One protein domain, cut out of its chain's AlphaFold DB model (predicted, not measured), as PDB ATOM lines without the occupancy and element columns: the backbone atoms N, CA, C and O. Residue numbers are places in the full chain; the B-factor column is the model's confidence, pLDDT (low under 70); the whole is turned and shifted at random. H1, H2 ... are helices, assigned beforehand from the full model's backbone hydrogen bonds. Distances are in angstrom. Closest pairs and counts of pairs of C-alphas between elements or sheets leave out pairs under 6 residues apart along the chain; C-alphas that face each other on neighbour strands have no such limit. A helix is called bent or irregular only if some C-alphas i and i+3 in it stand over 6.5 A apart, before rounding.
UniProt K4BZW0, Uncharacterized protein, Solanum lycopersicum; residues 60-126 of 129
ATOM      1  N   GLU A  60     278.397 266.628 201.407       84.50
ATOM      2  CA  GLU A  60     279.678 266.928 202.078       84.50
ATOM      3  C   GLU A  60     279.804 266.313 203.487       84.50
ATOM      4  O   GLU A  60     280.905 266.145 204.009       84.50
ATOM      5  N   HIS A  61     278.680 265.933 204.098       79.81
ATOM      6  CA  HIS A  61     278.612 265.283 205.406       79.81
ATOM      7  C   HIS A  61     278.551 263.748 205.322       79.81
ATOM      8  O   HIS A  61     278.382 263.084 206.347       79.81
ATOM      9  N   GLY A  62     278.664 263.164 204.124       78.06
ATOM     10  CA  GLY A  62     278.575 261.720 203.911       78.06
ATOM     11  C   GLY A  62     277.160 261.156 204.087       78.06
ATOM     12  O   GLY A  62     277.001 259.974 204.388       78.06
ATOM     13  N   GLN A  63     276.127 261.986 203.947       81.69
ATOM     14  CA  GLN A  63     274.722 261.585 204.044       81.69
ATOM     15  C   GLN A  63     274.083 261.560 202.660       81.69
ATOM     16  O   GLN A  63     274.408 262.380 201.807       81.69
ATOM     17  N   VAL A  64     273.132 260.653 202.450       81.69
ATOM     18  CA  VAL A  64     272.361 260.616 201.202       81.69
ATOM     19  C   VAL A  64     271.482 261.864 201.105       81.69
ATOM     20  O   VAL A  64     270.813 262.215 202.079       81.69
ATOM     21  N   THR A  65     271.459 262.506 199.936       84.31
ATOM     22  CA  THR A  65     270.555 263.631 199.635       84.31
ATOM     23  C   THR A  65     269.109 263.301 200.024       84.31
ATOM     24  O   THR A  65     268.635 262.195 199.779       84.31
ATOM     25  N   GLU A  66     268.387 264.253 200.621       77.31
ATOM     26  CA  GLU A  66     267.095 264.017 201.291       77.31
ATOM     27  C   GLU A  66     266.040 263.314 200.411       77.31
ATOM     28  O   GLU A  66     265.358 262.395 200.874       77.31
ATOM     29  N   SER A  67     265.926 263.685 199.129       80.31
ATOM     30  CA  SER A  67     264.988 263.051 198.188       80.31
ATOM     31  C   SER A  67     265.299 261.567 197.974       80.31
ATOM     32  O   SER A  67     264.415 260.713 198.088       80.31
ATOM     33  N   GLU A  68     266.568 261.260 197.722       82.69
ATOM     34  CA  GLU A  68     267.061 259.909 197.464       82.69
ATOM     35  C   GLU A  68     267.043 259.077 198.749       82.69
ATOM     36  O   GLU A  68     266.639 257.914 198.738       82.69
ATOM     37  N   GLY A  69     267.371 259.700 199.884       83.00
ATOM     38  CA  GLY A  69     267.330 259.099 201.213       83.00
ATOM     39  C   GLY A  69     265.921 258.660 201.609       83.00
ATOM     40  O   GLY A  69     265.731 257.528 202.055       83.00
ATOM     41  N   ASN A  70     264.910 259.501 201.372       83.88
ATOM     42  CA  ASN A  70     263.508 259.152 201.622       83.88
ATOM     43  C   ASN A  70     263.047 257.979 200.752       83.88
ATOM     44  O   ASN A  70     262.369 257.057 201.219       83.88
ATOM     45  N   ARG A  71     263.447 257.985 199.481       85.19
ATOM     46  CA  ARG A  71     263.101 256.940 198.518       85.19
ATOM     47  C   ARG A  71     263.738 255.606 198.880       85.19
ATOM     48  O   ARG A  71     263.061 254.579 198.916       85.19
ATOM     49  N   MET A  72     265.015 255.650 199.231       84.94
ATOM     50  CA  MET A  72     265.780 254.515 199.716       84.94
ATOM     51  C   MET A  72     265.204 253.962 201.025       84.94
ATOM     52  O   MET A  72     264.977 252.762 201.126       84.94
ATOM     53  N   SER A  73     264.876 254.822 201.994       82.69
ATOM     54  CA  SER A  73     264.251 254.426 203.265       82.69
ATOM     55  C   SER A  73     262.917 253.705 203.047       82.69
ATOM     56  O   SER A  73     262.660 252.652 203.637       82.69
ATOM     57  N   SER A  74     262.091 254.198 202.117       83.62
ATOM     58  CA  SER A  74     260.848 253.526 201.727       83.62
ATOM     59  C   SER A  74     261.104 252.111 201.191       83.62
ATOM     60  O   SER A  74     260.454 251.161 201.632       83.62
ATOM     61  N   LYS A  75     262.091 251.945 200.300       86.12
ATOM     62  CA  LYS A  75     262.464 250.641 199.725       86.12
ATOM     63  C   LYS A  75     263.071 249.698 200.765       86.12
ATOM     64  O   LYS A  75     262.679 248.534 200.821       86.12
ATOM     65  N   HIS A  76     263.931 250.198 201.651       84.81
ATOM     66  CA  HIS A  76     264.445 249.445 202.797       84.81
ATOM     67  C   HIS A  76     263.318 248.953 203.703       84.81
ATOM     68  O   HIS A  76     263.332 247.798 204.119       84.81
ATOM     69  N   GLY A  77     262.298 249.778 203.946       81.25
ATOM     70  CA  GLY A  77     261.120 249.378 204.712       81.25
ATOM     71  C   GLY A  77     260.345 248.214 204.085       81.25
ATOM     72  O   GLY A  77     259.783 247.398 204.816       81.25
ATOM     73  N   VAL A  78     260.324 248.104 202.754       82.75
ATOM     74  CA  VAL A  78     259.717 246.962 202.051       82.75
ATOM     75  C   VAL A  78     260.613 245.729 202.133       82.75
ATOM     76  O   VAL A  78     260.129 244.646 202.457       82.75
ATOM     77  N   LEU A  79     261.922 245.894 201.920       81.88
ATOM     78  CA  LEU A  79     262.896 244.808 202.043       81.88
ATOM     79  C   LEU A  79     262.940 244.205 203.449       81.88
ATOM     80  O   LEU A  79     262.981 242.989 203.579       81.88
ATOM     81  N   ALA A  80     262.872 245.036 204.489       78.12
ATOM     82  CA  ALA A  80     262.883 244.610 205.888       78.12
ATOM     83  C   ALA A  80     261.660 243.763 206.284       78.12
ATOM     84  O   ALA A  80     261.675 243.115 207.323       78.12
ATOM     85  N   ARG A  81     260.592 243.789 205.477       75.94
ATOM     86  CA  ARG A  81     259.373 242.985 205.660       75.94
ATOM     87  C   ARG A  81     259.319 241.777 204.729       75.94
ATOM     88  O   ARG A  81     258.362 241.015 204.780       75.94
ATOM     89  N   ASN A  82     260.293 241.638 203.833       76.44
ATOM     90  CA  ASN A  82     260.364 240.512 202.924       76.44
ATOM     91  C   ASN A  82     261.008 239.331 203.655       76.44
ATOM     92  O   ASN A  82     262.220 239.325 203.860       76.44
ATOM     93  N   ASP A  83     260.212 238.316 203.994       64.62
ATOM     94  CA  ASP A  83     260.667 237.162 204.781       64.62
ATOM     95  C   ASP A  83     261.820 236.366 204.137       64.62
ATOM     96  O   ASP A  83     262.556 235.673 204.846       64.62
ATOM     97  N   ILE A  84     262.021 236.494 202.819       71.19
ATOM     98  CA  ILE A  84     263.103 235.833 202.070       71.19
ATOM     99  C   ILE A  84     264.440 236.573 202.248       71.19
ATOM    100  O   ILE A  84     265.497 235.939 202.341       71.19
ATOM    101  N   LEU A  85     264.406 237.909 202.270       68.25
ATOM    102  CA  LEU A  85     265.601 238.765 202.292       68.25
ATOM    103  C   LEU A  85     265.955 239.241 203.702       68.25
ATOM    104  O   LEU A  85     267.131 239.271 204.062       68.25
ATOM    105  N   ALA A  86     264.947 239.565 204.506       67.12
ATOM    106  CA  ALA A  86     265.067 239.986 205.890       67.12
ATOM    107  C   ALA A  86     263.995 239.265 206.713       67.12
ATOM    108  O   ALA A  86     262.930 239.813 206.991       67.12
ATOM    109  N   SER A  87     264.265 238.014 207.088       63.34
ATOM    110  CA  SER A  87     263.346 237.269 207.946       63.34
ATOM    111  C   SER A  87     263.109 238.043 209.248       63.34
ATOM    112  O   SER A  87     264.054 238.292 210.001       63.34
ATOM    113  N   LEU A  88     261.844 238.371 209.539       64.56
ATOM    114  CA  LEU A  88     261.406 239.133 210.724       64.56
ATOM    115  C   LEU A  88     261.731 238.451 212.069       64.56
ATOM    116  O   LEU A  88     261.470 239.003 213.136       64.56
ATOM    117  N   ASN A  89     262.329 237.259 212.029       71.19
ATOM    118  CA  ASN A  89     262.768 236.485 213.187       71.19
ATOM    119  C   ASN A  89     263.871 237.175 214.006       71.19
ATOM    120  O   ASN A  89     264.057 236.849 215.177       71.19
ATOM    121  N   TYR A  90     264.605 238.125 213.421       74.50
ATOM    122  CA  TYR A  90     265.671 238.841 214.119       74.50
ATOM    123  C   TYR A  90     265.180 240.202 214.612       74.50
ATOM    124  O   TYR A  90     264.983 241.132 213.835       74.50
ATOM    125  N   LYS A  91     265.033 240.329 215.935       74.00
ATOM    126  CA  LYS A  91     264.618 241.577 216.599       74.00
ATOM    127  C   LYS A  91     265.691 242.678 216.559       74.00
ATOM    128  O   LYS A  91     265.362 243.847 216.714       74.00
ATOM    129  N   ASP A  92     266.958 242.308 216.363       78.62
ATOM    130  CA  ASP A  92     268.097 243.230 216.275       78.62
ATOM    131  C   ASP A  92     268.887 242.969 214.981       78.62
ATOM    132  O   ASP A  92     269.298 241.841 214.695       78.62
ATOM    133  N   TRP A  93     269.136 244.032 214.213       78.75
ATOM    134  CA  TRP A  93     269.931 244.012 212.982       78.75
ATOM    135  C   TRP A  93     271.358 243.480 213.186       78.75
ATOM    136  O   TRP A  93     271.959 242.871 212.294       78.75
ATOM    137  N   ARG A  94     271.921 243.661 214.382       81.50
ATOM    138  CA  ARG A  94     273.238 243.128 214.749       81.50
ATOM    139  C   ARG A  94     273.250 241.602 214.741       81.50
ATOM    140  O   ARG A  94     274.267 241.027 214.365       81.50
ATOM    141  N   LEU A  95     272.119 240.974 215.064       82.12
ATOM    142  CA  LEU A  95     271.954 239.521 215.109       82.12
ATOM    143  C   LEU A  95     271.662 238.904 213.737       82.12
ATOM    144  O   LEU A  95     271.781 237.692 213.586       82.12
ATOM    145  N   VAL A  96     271.308 239.717 212.734       81.06
ATOM    146  CA  VAL A  96     271.059 239.228 211.373       81.06
ATOM    147  C   VAL A  96     272.355 238.636 210.794       81.06
ATOM    148  O   VAL A  96     273.364 239.356 210.713       81.06
ATOM    149  N   PRO A  97     272.349 237.355 210.369       85.94
ATOM    150  CA  PRO A  97     273.518 236.707 209.788       85.94
ATOM    151  C   PRO A  97     274.048 237.440 208.556       85.94
ATOM    152  O   PRO A  97     273.289 238.009 207.766       85.94
ATOM    153  N   ILE A  98     275.365 237.369 208.353       86.38
ATOM    154  CA  ILE A  98     276.051 238.087 207.270       86.38
ATOM    155  C   ILE A  98     275.521 237.717 205.879       86.38
ATOM    156  O   ILE A  98     275.365 238.597 205.045       86.38
ATOM    157  N   MET A  99     275.110 236.461 205.667       86.00
ATOM    158  CA  MET A  99     274.527 236.013 204.397       86.00
ATOM    159  C   MET A  99     273.278 236.812 203.996       86.00
ATOM    160  O   MET A  99     273.097 237.116 202.819       86.00
ATOM    161  N   TYR A 100     272.420 237.177 204.954       84.44
ATOM    162  CA  TYR A 100     271.245 238.009 204.677       84.44
ATOM    163  C   TYR A 100     271.646 239.456 204.406       84.44
ATOM    164  O   TYR A 100     271.143 240.067 203.468       84.44
ATOM    165  N   LYS A 101     272.612 239.984 205.168       86.38
ATOM    166  CA  LYS A 101     273.168 241.326 204.935       86.38
ATOM    167  C   LYS A 101     273.773 241.442 203.540       86.38
ATOM    168  O   LYS A 101     273.554 242.444 202.871       86.38
ATOM    169  N   ASP A 102     274.478 240.417 203.076       89.25
ATOM    170  CA  ASP A 102     275.079 240.409 201.744       89.25
ATOM    171  C   ASP A 102     274.041 240.259 200.630       89.25
ATOM    172  O   ASP A 102     274.172 240.921 199.605       89.25
ATOM    173  N   ARG A 103     272.966 239.485 200.835       88.00
ATOM    174  CA  ARG A 103     271.829 239.451 199.896       88.00
ATOM    175  C   ARG A 103     271.128 240.801 199.793       88.00
ATOM    176  O   ARG A 103     270.838 241.257 198.693       88.00
ATOM    177  N   ILE A 104     270.881 241.449 200.930       87.44
ATOM    178  CA  ILE A 104     270.304 242.798 200.978       87.44
ATOM    179  C   ILE A 104     271.231 243.783 200.260       87.44
ATOM    180  O   ILE A 104     270.769 244.549 199.418       87.44
ATOM    181  N   TRP A 105     272.541 243.715 200.518       90.19
ATOM    182  CA  TRP A 105     273.529 244.552 199.840       90.19
ATOM    183  C   TRP A 105     273.555 244.326 198.325       90.19
ATOM    184  O   TRP A 105     273.567 245.294 197.569       90.19
ATOM    185  N   ALA A 106     273.520 243.072 197.870       89.75
ATOM    186  CA  ALA A 106     273.442 242.747 196.449       89.75
ATOM    187  C   ALA A 106     272.198 243.375 195.806       89.75
ATOM    188  O   ALA A 106     272.307 244.026 194.773       89.75
ATOM    189  N   HIS A 107     271.048 243.289 196.476       87.50
ATOM    190  CA  HIS A 107     269.812 243.873 195.970       87.50
ATOM    191  C   HIS A 107     269.853 245.407 195.893       87.50
ATOM    192  O   HIS A 107     269.323 245.996 194.951       87.50
ATOM    193  N   ILE A 108     270.509 246.064 196.854       88.50
ATOM    194  CA  ILE A 108     270.756 247.512 196.798       88.50
ATOM    195  C   ILE A 108     271.646 247.838 195.598       88.50
ATOM    196  O   ILE A 108     271.299 248.719 194.819       88.50
ATOM    197  N   LYS A 109     272.756 247.116 195.398       90.31
ATOM    198  CA  LYS A 109     273.669 247.355 194.268       90.31
ATOM    199  C   LYS A 109     273.020 247.120 192.907       90.31
ATOM    200  O   LYS A 109     273.301 247.850 191.970       90.31
ATOM    201  N   GLU A 110     272.129 246.141 192.794       89.31
ATOM    202  CA  GLU A 110     271.387 245.886 191.555       89.31
ATOM    203  C   GLU A 110     270.454 247.045 191.180       89.31
ATOM    204  O   GLU A 110     270.240 247.298 189.997       89.31
ATOM    205  N   ASN A 111     269.917 247.759 192.174       87.25
ATOM    206  CA  ASN A 111     268.909 248.803 191.985       87.25
ATOM    207  C   ASN A 111     269.444 250.229 192.188       87.25
ATOM    208  O   ASN A 111     268.668 251.189 192.145       87.25
ATOM    209  N   THR A 112     270.741 250.393 192.439       86.94
ATOM    210  CA  THR A 112     271.381 251.689 192.696       86.94
ATOM    211  C   THR A 112     272.715 251.778 191.958       86.94
ATOM    212  O   THR A 112     273.213 250.794 191.422       86.94
ATOM    213  N   ASN A 113     273.309 252.964 191.917       88.56
ATOM    214  CA  ASN A 113     274.695 253.176 191.489       88.56
ATOM    215  C   ASN A 113     275.693 253.145 192.671       88.56
ATOM    216  O   ASN A 113     276.803 253.660 192.544       88.56
ATOM    217  N   ALA A 114     275.295 252.607 193.829       87.69
ATOM    218  CA  ALA A 114     276.095 252.681 195.044       87.69
ATOM    219  C   ALA A 114     277.424 251.925 194.908       87.69
ATOM    220  O   ALA A 114     277.461 250.751 194.527       87.69
ATOM    221  N   ALA A 115     278.513 252.589 195.290       87.94
ATOM    222  CA  ALA A 115     279.829 251.976 195.396       87.94
ATOM    223  C   ALA A 115     280.008 251.252 196.749       87.94
ATOM    224  O   ALA A 115     279.245 251.452 197.701       87.94
ATOM    225  N   ASP A 116     280.990 250.346 196.842       88.44
ATOM    226  CA  ASP A 116     281.185 249.510 198.039       88.44
ATOM    227  C   ASP A 116     281.633 250.308 199.282       88.44
ATOM    228  O   ASP A 116     281.384 249.874 200.408       88.44
ATOM    229  N   ASP A 117     282.208 251.499 199.116       87.31
ATOM    230  CA  ASP A 117     282.502 252.452 200.197       87.31
ATOM    231  C   ASP A 117     281.222 252.988 200.864       87.31
ATOM    232  O   ASP A 117     281.171 253.178 202.083       87.31
ATOM    233  N   MET A 118     280.142 253.124 200.091       87.62
ATOM    234  CA  MET A 118     278.832 253.540 200.588       87.62
ATOM    235  C   MET A 118     278.131 252.434 201.385       87.62
ATOM    236  O   MET A 118     277.218 252.734 202.161       87.62
ATOM    237  N   LYS A 119     278.567 251.164 201.271       89.12
ATOM    238  CA  LYS A 119     277.929 249.998 201.919       89.12
ATOM    239  C   LYS A 119     277.635 250.256 203.385       89.12
ATOM    240  O   LYS A 119     276.533 249.977 203.846       89.12
ATOM    241  N   ARG A 120     278.602 250.804 204.126       87.00
ATOM    242  CA  ARG A 120     278.441 251.059 205.561       87.00
ATOM    243  C   ARG A 120     277.296 252.033 205.834       87.00
ATOM    244  O   ARG A 120     276.451 251.736 206.670       87.00
ATOM    245  N   ILE A 121     277.259 253.160 205.129       86.75
ATOM    246  CA  ILE A 121     276.256 254.216 205.323       86.75
ATOM    247  C   ILE A 121     274.865 253.698 204.935       86.75
ATOM    248  O   ILE A 121     273.919 253.807 205.715       86.75
ATOM    249  N   LEU A 122     274.755 253.051 203.772       86.81
ATOM    250  CA  LEU A 122     273.477 252.555 203.259       86.81
ATOM    251  C   LEU A 122     272.920 251.416 204.120       86.81
ATOM    252  O   LEU A 122     271.738 251.418 204.466       86.81
ATOM    253  N   MET A 123     273.777 250.490 204.556       86.81
ATOM    254  CA  MET A 123     273.384 249.368 205.412       86.81
ATOM    255  C   MET A 123     273.127 249.773 206.869       86.81
ATOM    256  O   MET A 123     272.420 249.053 207.570       86.81
ATOM    257  N   MET A 124     273.662 250.902 207.354       81.38
ATOM    258  CA  MET A 124     273.324 251.433 208.685       81.38
ATOM    259  C   MET A 124     271.894 251.975 208.753       81.38
ATOM    260  O   MET A 124     271.301 251.980 209.827       81.38
ATOM    261  N   SER A 125     271.319 252.387 207.619       73.75
ATOM    262  CA  SER A 125     269.918 252.816 207.565       73.75
ATOM    263  C   SER A 125     268.919 251.654 207.710       73.75
ATOM    264  O   SER A 125     267.744 251.882 207.998       73.75
ATOM    265  N   PHE A 126     269.370 250.400 207.573       68.75
ATOM    266  CA  PHE A 126     268.544 249.222 207.836       68.75
ATOM    267  C   PHE A 126     268.370 248.989 209.339       68.75
ATOM    268  O   PHE A 126     269.338 248.809 210.073       68.75
TER     269      PHE A 126
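Overview. This is residues 60 to 126 of the 129 residues of an uncharacterized protein of Solanum lycopersicum (UniProt K4BZW0). Three helices are set in a triangle with few contacts among them: H1 runs along one side, and across from it H2 and the shorter H3 stand steeply to each other. The long link of residues 80 to 97 loops round one end of the domain from H1 to H2, and residues 60 to 65 lie toward the other end. The printed part has 67 residues, with three named helices in the order H1, H2, H3 and no named strand; the class is all helix. The whole is compact, with a radius of gyration of the C-alphas of 11.9 A, and its outline is elongated, spanning 36 by 21 by 21 A.

Arrangement. H1, residues 66 to 79, and H2, residues 98 to 111, are close but not clearly touching; their closest C-alphas, those of Leu 79 and Ile 104, are 7.7 A apart. They run opposite ways at a steep tilt of 50 degrees, and their centres are 14.9 A apart. H3, residues 116 to 124, is close to H2 but not clearly touching it, with the C-alphas of Trp 105 and Lys 119 closest at 7.3 A. H2 and H3 run opposite ways at a steep tilt of 67 degrees, only just short of about perpendicular, and their centres are 10.9 A apart. H1 and H3 are near each other, with 5 pairs of C-alphas within 10 A and no pair within 8 A. In H1 and H2 every O i to N i+4 pair is within hydrogen-bond range; in H3 it is 3 of 5.

Along the chain. H1 begins at C-alpha 66, at (267.095, 264.017, 201.291), and reaches C-alpha 79 at (262.896, 244.808, 202.043), a length of 19.7 A from Glu 66 to Leu 79. H2 runs from Ile 98 to Asn 111 and measures 20.0 A. H3 runs 13.4 A from Asp 116 to Met 124, whose C-alpha is at (273.324, 251.433, 208.685). H3 is irregular, but only just: C-alphas 117 and 120 are 6.9 A apart, and its line is a rough one.

Size, cuts and confidence. The two C-alphas farthest apart in the domain, those of Glu 60 and Asn 89, are 36.6 A apart. The printed part has no cut. The link from H1 to H2, 18 residues, is long, and its C-alphas lie 8 to 17 A from the mean of the C-alphas; the link from H2 to H3, 4 residues, is tight. The mean pLDDT of the printed part is 82.0, and residue 83, residues 85 to 88 and residue 126 are under 70.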